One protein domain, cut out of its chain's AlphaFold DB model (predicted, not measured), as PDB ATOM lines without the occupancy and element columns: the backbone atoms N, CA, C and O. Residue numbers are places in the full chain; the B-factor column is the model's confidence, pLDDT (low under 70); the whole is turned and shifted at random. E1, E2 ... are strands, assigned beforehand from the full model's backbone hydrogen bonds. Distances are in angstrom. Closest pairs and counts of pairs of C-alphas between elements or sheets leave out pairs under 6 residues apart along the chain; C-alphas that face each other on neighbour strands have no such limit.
ATOM      1  N   PHE A   3     342.209 345.050 255.880       47.50
ATOM      2  CA  PHE A   3     343.282 345.917 256.353       47.50
ATOM      3  C   PHE A   3     342.694 347.252 256.828       47.50
ATOM      4  O   PHE A   3     342.030 347.929 256.032       47.50
ATOM      5  N   PRO A   4     342.905 347.649 258.098       42.12
ATOM      6  CA  PRO A   4     342.529 348.978 258.558       42.12
ATOM      7  C   PRO A   4     343.462 350.024 257.930       42.12
ATOM      8  O   PRO A   4     344.685 349.908 258.005       42.12
ATOM      9  N   MET A   5     342.892 351.056 257.310       44.78
ATOM     10  CA  MET A   5     343.609 352.235 256.831       44.78
ATOM     11  C   MET A   5     343.048 353.487 257.496       44.78
ATOM     12  O   MET A   5     341.838 353.706 257.535       44.78
ATOM     13  N   LYS A   6     343.947 354.358 257.951       42.34
ATOM     14  CA  LYS A   6     343.605 355.715 258.375       42.34
ATOM     15  C   LYS A   6     343.885 356.659 257.215       42.34
ATOM     16  O   LYS A   6     345.038 356.813 256.814       42.34
ATOM     17  N   ARG A   7     342.839 357.276 256.656       41.53
ATOM     18  CA  ARG A   7     342.993 358.349 255.666       41.53
ATOM     19  C   ARG A   7     342.874 359.676 256.399       41.53
ATOM     20  O   ARG A   7     341.887 359.913 257.086       41.53
ATOM     21  N   ARG A   8     343.876 360.543 256.260       37.75
ATOM     22  CA  ARG A   8     343.764 361.934 256.701       37.75
ATOM     23  C   ARG A   8     343.119 362.714 255.559       37.75
ATOM     24  O   ARG A   8     343.788 363.016 254.577       37.75
ATOM     25  N   LEU A   9     341.811 362.921 255.645       42.69
ATOM     26  CA  LEU A   9     341.111 363.935 254.856       42.69
ATOM     27  C   LEU A   9     341.136 365.236 255.670       42.69
ATOM     28  O   LEU A   9     341.252 365.180 256.897       42.69
ATOM     29  N   ASP A  10     341.031 366.389 255.012       49.28
ATOM     30  CA  ASP A  10     341.170 367.734 255.606       49.28
ATOM     31  C   ASP A  10     340.063 368.118 256.626       49.28
ATOM     32  O   ASP A  10     339.805 369.290 256.877       49.28
ATOM     33  N   GLY A  11     339.420 367.131 257.258       44.56
ATOM     34  CA  GLY A  11     338.382 367.277 258.279       44.56
ATOM     35  C   GLY A  11     338.315 366.134 259.304       44.56
ATOM     36  O   GLY A  11     337.284 365.976 259.945       44.56
ATOM     37  N   GLY A  12     339.373 365.327 259.472       43.62
ATOM     38  CA  GLY A  12     339.449 364.302 260.528       43.62
ATOM     39  C   GLY A  12     339.914 362.922 260.051       43.62
ATOM     40  O   GLY A  12     340.018 362.652 258.855       43.62
ATOM     41  N   LEU A  13     340.242 362.051 261.011       43.19
ATOM     42  CA  LEU A  13     340.626 360.657 260.774       43.19
ATOM     43  C   LEU A  13     339.368 359.810 260.546       43.19
ATOM     44  O   LEU A  13     338.677 359.478 261.503       43.19
ATOM     45  N   SER A  14     339.097 359.422 259.302       52.50
ATOM     46  CA  SER A  14     338.116 358.377 259.000       52.50
ATOM     47  C   SER A  14     338.818 357.020 258.880       52.50
ATOM     48  O   SER A  14     339.808 356.869 258.150       52.50
ATOM     49  N   GLU A  15     338.333 356.015 259.617       55.22
ATOM     50  CA  GLU A  15     338.780 354.631 259.447       55.22
ATOM     51  C   GLU A  15     338.121 354.032 258.207       55.22
ATOM     52  O   GLU A  15     336.905 353.863 258.136       55.22
ATOM     53  N   HIS A  16     338.936 353.688 257.216       61.72
ATOM     54  CA  HIS A  16     338.491 352.963 256.036       61.72
ATOM     55  C   HIS A  16     339.046 351.544 256.079       61.72
ATOM     56  O   HIS A  16     340.195 351.316 256.457       61.72
ATOM     57  N   ARG A  17     338.232 350.570 255.672       66.81
ATOM     58  CA  ARG A  17     338.658 349.174 255.549       66.81
ATOM     59  C   ARG A  17     338.850 348.843 254.081       66.81
ATOM     60  O   ARG A  17     337.939 349.037 253.282       66.81
ATOM     61  N   LEU A  18     340.028 348.333 253.736       72.06
ATOM     62  CA  LEU A  18     340.299 347.810 252.403       72.06
ATOM     63  C   LEU A  18     340.174 346.288 252.433       72.06
ATOM     64  O   LEU A  18     340.837 345.618 253.229       72.06
ATOM     65  N   VAL A  19     339.320 345.755 251.561       76.75
ATOM     66  CA  VAL A  19     339.190 344.316 251.331       76.75
ATOM     67  C   VAL A  19     339.900 343.991 250.028       76.75
ATOM     68  O   VAL A  19     339.480 344.423 248.958       76.75
ATOM     69  N   ALA A  20     340.995 343.241 250.122       77.88
ATOM     70  CA  ALA A  20     341.668 342.699 248.949       77.88
ATOM     71  C   ALA A  20     341.107 341.305 248.642       77.88
ATOM     72  O   ALA A  20     341.089 340.432 249.521       77.88
ATOM     73  N   ILE A  21     340.661 341.121 247.399       77.75
ATOM     74  CA  ILE A  21     340.186 339.847 246.856       77.75
ATOM     75  C   ILE A  21     341.317 339.267 246.009       77.75
ATOM     76  O   ILE A  21     341.866 339.954 245.145       77.75
ATOM     77  N   ALA A  22     341.696 338.020 246.291       79.12
ATOM     78  CA  ALA A  22     342.703 337.330 245.498       79.12
ATOM     79  C   ALA A  22     342.170 337.094 244.066       79.12
ATOM     80  O   ALA A  22     340.984 336.796 243.908       79.12
ATOM     81  N   PRO A  23     343.011 337.218 243.023       80.44
ATOM     82  CA  PRO A  23     342.645 336.878 241.654       80.44
ATOM     83  C   PRO A  23     342.039 335.476 241.540       80.44
ATOM     84  O   PRO A  23     342.442 334.552 242.255       80.44
ATOM     85  N   HIS A  24     341.109 335.310 240.600       79.50
ATOM     86  CA  HIS A  24     340.483 334.018 240.321       79.50
ATOM     87  C   HIS A  24     341.527 332.919 240.081       79.50
ATOM     88  O   HIS A  24     342.518 333.131 239.385       79.50
ATOM     89  N   GLY A  25     341.287 331.740 240.661       81.06
ATOM     90  CA  GLY A  25     342.174 330.581 240.537       81.06
ATOM     91  C   GLY A  25     343.410 330.613 241.441       81.06
ATOM     92  O   GLY A  25     344.220 329.696 241.366       81.06
ATOM     93  N   THR A  26     343.558 331.628 242.300       80.50
ATOM     94  CA  THR A  26     344.636 331.683 243.300       80.50
ATOM     95  C   THR A  26     344.096 331.471 244.707       80.50
ATOM     96  O   THR A  26     342.982 331.885 245.033       80.50
ATOM     97  N   THR A  27     344.896 330.829 245.552       79.50
ATOM     98  CA  THR A  27     344.592 330.616 246.971       79.50
ATOM     99  C   THR A  27     345.492 331.502 247.827       79.50
ATOM    100  O   THR A  27     346.600 331.857 247.430       79.50
ATOM    101  N   ILE A  28     345.001 331.939 248.989       78.81
ATOM    102  CA  ILE A  28     345.669 332.981 249.787       78.81
ATOM    103  C   ILE A  28     347.026 332.536 250.363       78.81
ATOM    104  O   ILE A  28     347.905 333.367 250.547       78.81
ATOM    105  N   ASP A  29     347.222 331.236 250.577       81.25
ATOM    106  CA  ASP A  29     348.481 330.610 251.009       81.25
ATOM    107  C   ASP A  29     349.621 330.772 249.989       81.25
ATOM    108  O   ASP A  29     350.796 330.736 250.351       81.25
ATOM    109  N   GLN A  30     349.295 331.017 248.717       84.88
ATOM    110  CA  GLN A  30     350.290 331.283 247.672       84.88
ATOM    111  C   GLN A  30     350.888 332.697 247.784       84.88
ATOM    112  O   GLN A  30     351.943 332.985 247.207       84.88
ATOM    113  N   TRP A  31     350.232 333.597 248.520       85.50
ATOM    114  CA  TRP A  31     350.615 335.000 248.630       85.50
ATOM    115  C   TRP A  31     351.504 335.219 249.849       85.50
ATOM    116  O   TRP A  31     351.079 335.052 250.980       85.50
ATOM    117  N   LYS A  32     352.740 335.674 249.620       87.25
ATOM    118  CA  LYS A  32     353.714 335.932 250.700       87.25
ATOM    119  C   LYS A  32     353.725 337.378 251.187       87.25
ATOM    120  O   LYS A  32     354.207 337.668 252.276       87.25
ATOM    121  N   ARG A  33     353.279 338.311 250.342       88.12
ATOM    122  CA  ARG A  33     353.401 339.755 250.565       88.12
ATOM    123  C   ARG A  33     352.205 340.481 249.979       88.12
ATOM    124  O   ARG A  33     351.809 340.200 248.851       88.12
ATOM    125  N   PHE A  34     351.710 341.468 250.709       86.81
ATOM    126  CA  PHE A  34     350.722 342.425 250.231       86.81
ATOM    127  C   PHE A  34     351.274 343.835 250.424       86.81
ATOM    128  O   PHE A  34     351.782 344.146 251.496       86.81
ATOM    129  N   GLY A  35     351.228 344.694 249.409       87.44
ATOM    130  CA  GLY A  35     351.868 346.000 249.521       87.44
ATOM    131  C   GLY A  35     351.409 347.032 248.507       87.44
ATOM    132  O   GLY A  35     350.828 346.713 247.473       87.44
ATOM    133  N   LEU A  36     351.711 348.287 248.825       87.12
ATOM    134  CA  LEU A  36     351.504 349.440 247.963       87.12
ATOM    135  C   LEU A  36     352.727 349.622 247.066       87.12
ATOM    136  O   LEU A  36     353.859 349.725 247.549       87.12
ATOM    137  N   VAL A  37     352.493 349.695 245.758       85.88
ATOM    138  CA  VAL A  37     353.530 349.920 244.747       85.88
ATOM    139  C   VAL A  37     353.213 351.163 243.925       85.88
ATOM    140  O   VAL A  37     352.052 351.461 243.648       85.88
ATOM    141  N   THR A  38     354.240 351.904 243.515       86.56
ATOM    142  CA  THR A  38     354.068 353.036 242.596       86.56
ATOM    143  C   THR A  38     353.825 352.534 241.168       86.56
ATOM    144  O   THR A  38     354.502 351.623 240.700       86.56
ATOM    145  N   GLY A  39     352.885 353.140 240.436       76.44
ATOM    146  CA  GLY A  39     352.496 352.649 239.105       76.44
ATOM    147  C   GLY A  39     353.609 352.703 238.047       76.44
ATOM    148  O   GLY A  39     353.788 351.750 237.298       76.44
ATOM    149  N   LYS A  40     354.390 353.794 238.000       76.75
ATOM    150  CA  LYS A  40     355.416 353.996 236.956       76.75
ATOM    151  C   LYS A  40     356.709 353.217 237.202       76.75
ATOM    152  O   LYS A  40     357.266 352.657 236.269       76.75
ATOM    153  N   SER A  41     357.194 353.189 238.442       77.94
ATOM    154  CA  SER A  41     358.489 352.579 238.776       77.94
ATOM    155  C   SER A  41     358.363 351.219 239.465       77.94
ATOM    156  O   SER A  41     359.384 350.643 239.831       77.94
ATOM    157  N   LYS A  42     357.132 350.736 239.710       80.25
ATOM    158  CA  LYS A  42     356.829 349.532 240.509       80.25
ATOM    159  C   LYS A  42     357.582 349.497 241.846       80.25
ATOM    160  O   LYS A  42     357.872 348.429 242.383       80.25
ATOM    161  N   ARG A  43     357.913 350.671 242.396       85.62
ATOM    162  CA  ARG A  43     358.681 350.777 243.637       85.62
ATOM    163  C   ARG A  43     357.754 350.441 244.794       85.62
ATOM    164  O   ARG A  43     356.662 350.999 244.880       85.62
ATOM    165  N   GLN A  44     358.201 349.559 245.680       84.44
ATOM    166  CA  GLN A  44     357.482 349.239 246.910       84.44
ATOM    167  C   GLN A  44     357.528 350.443 247.856       84.44
ATOM    168  O   GLN A  44     358.604 350.945 248.178       84.44
ATOM    169  N   VAL A  45     356.352 350.920 248.255       88.06
ATOM    170  CA  VAL A  45     356.181 352.017 249.218       88.06
ATOM    171  C   VAL A  45     356.017 351.449 250.622       88.06
ATOM    172  O   VAL A  45     356.639 351.925 251.563       88.06
ATOM    173  N   SER A  46     355.189 350.415 250.752       86.00
ATOM    174  CA  SER A  46     354.953 349.700 252.003       86.00
ATOM    175  C   SER A  46     354.507 348.278 251.693       86.00
ATOM    176  O   SER A  46     353.788 348.060 250.716       86.00
ATOM    177  N   VAL A  47     354.950 347.316 252.497       88.00
ATOM    178  CA  VAL A  47     354.652 345.894 252.323       88.00
ATOM    179  C   VAL A  47     354.388 345.267 253.683       88.00
ATOM    180  O   VAL A  47     355.133 345.483 254.632       88.00
ATOM    181  N   VAL A  48     353.344 344.453 253.743       88.00
ATOM    182  CA  VAL A  48     353.012 343.557 254.843       88.00
ATOM    183  C   VAL A  48     353.382 342.139 254.419       88.00
ATOM    184  O   VAL A  48     353.057 341.708 253.307       88.00
ATOM    185  N   GLN A  49     354.083 341.424 255.297       89.06
ATOM    186  CA  GLN A  49     354.339 339.997 255.130       89.06
ATOM    187  C   GLN A  49     353.069 339.221 255.485       89.06
ATOM    188  O   GLN A  49     352.374 339.556 256.442       89.06
ATOM    189  N   LEU A  50     352.752 338.213 254.684       86.31
ATOM    190  CA  LEU A  50     351.615 337.321 254.891       86.31
ATOM    191  C   LEU A  50     352.139 336.002 255.464       86.31
ATOM    192  O   LEU A  50     352.151 334.973 254.801       86.31
TER     193      LEU A  50
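AT A GLANCE: This is residues 3 to 50 of the 218 residues of the protein "Hypothetical protein" of Meloidogyne enterolobii (UniProt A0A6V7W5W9). Two separate strand hairpins, E1 with E2 and E3 with E4, are joined by a long looping link, and the two hairpins do not pack on each other. The hairpin of E1 and E2 reaches toward one end of the longest axis, the link of residues 20 to 32 loops round at the other end, and the turn of the second hairpin, residues 38 to 43, sticks out free. The printed part has 48 residues, with no named helix and four named strands in the order E1, E2, E3, E4, in two antiparallel sheets of two strands each, E1 - E2 and E3 - E4; the class is all strand. The whole is loose, with a radius of gyration of the C-alphas of 13.7 A, and elongated, spanning 40 by 25 by 19 A.

IN THESE COORDINATES: E2, the longest strand by residues, runs from Gly 12 to Val 19 and measures 22.0 A from first to last C-alpha. E1 covers residues 3 to 9, 18.2 A long, and begins at C-alpha 3 at (343.282, 345.917, 256.353). E3 covers residues 33 to 37, 11.7 A long, with C-alpha 33 at (353.401, 339.755, 250.565). E4 covers residues 44 to 49, 12.8 A long, and ends at C-alpha 49 at (354.339, 339.997, 255.130).

HOW THE PARTS SIT: E1 and E2 form a hairpin with a tight link of two residues. They are antiparallel neighbours, with an angle of 147 degrees between their directions. The C-alphas of Pro 4 and Arg 17 face each other at 4.9 A. N 5 and O 16 are within hydrogen-bond range at 2.8 A, as are N 16 and O 5 at 2.9 A. E3 and E4 form the other hairpin, antiparallel at 166 degrees, with a short link of six residues. The C-alphas of Gly 35 and Val 47 face each other at 4.0 A. N 36 and O 46 are within hydrogen-bond range at 2.8 A, as are N 48 and O 34 at 2.8 A. E1 is apart from E3 and from E4, and E2 is apart from E3 and from E4.

THE WHOLE: The two C-alphas farthest apart are those of Gly 11 and Gly 25, 40.9 A. The C-alphas of Phe 3 and Leu 50, the first and last printed residues, are 12.1 A apart. The printed part has no cut. The link from E2 to E3 is long, with 13 residues. The mean pLDDT of the printed part is 71.8; residues 3 to 17 are under 70, and E1 has a mean of 43.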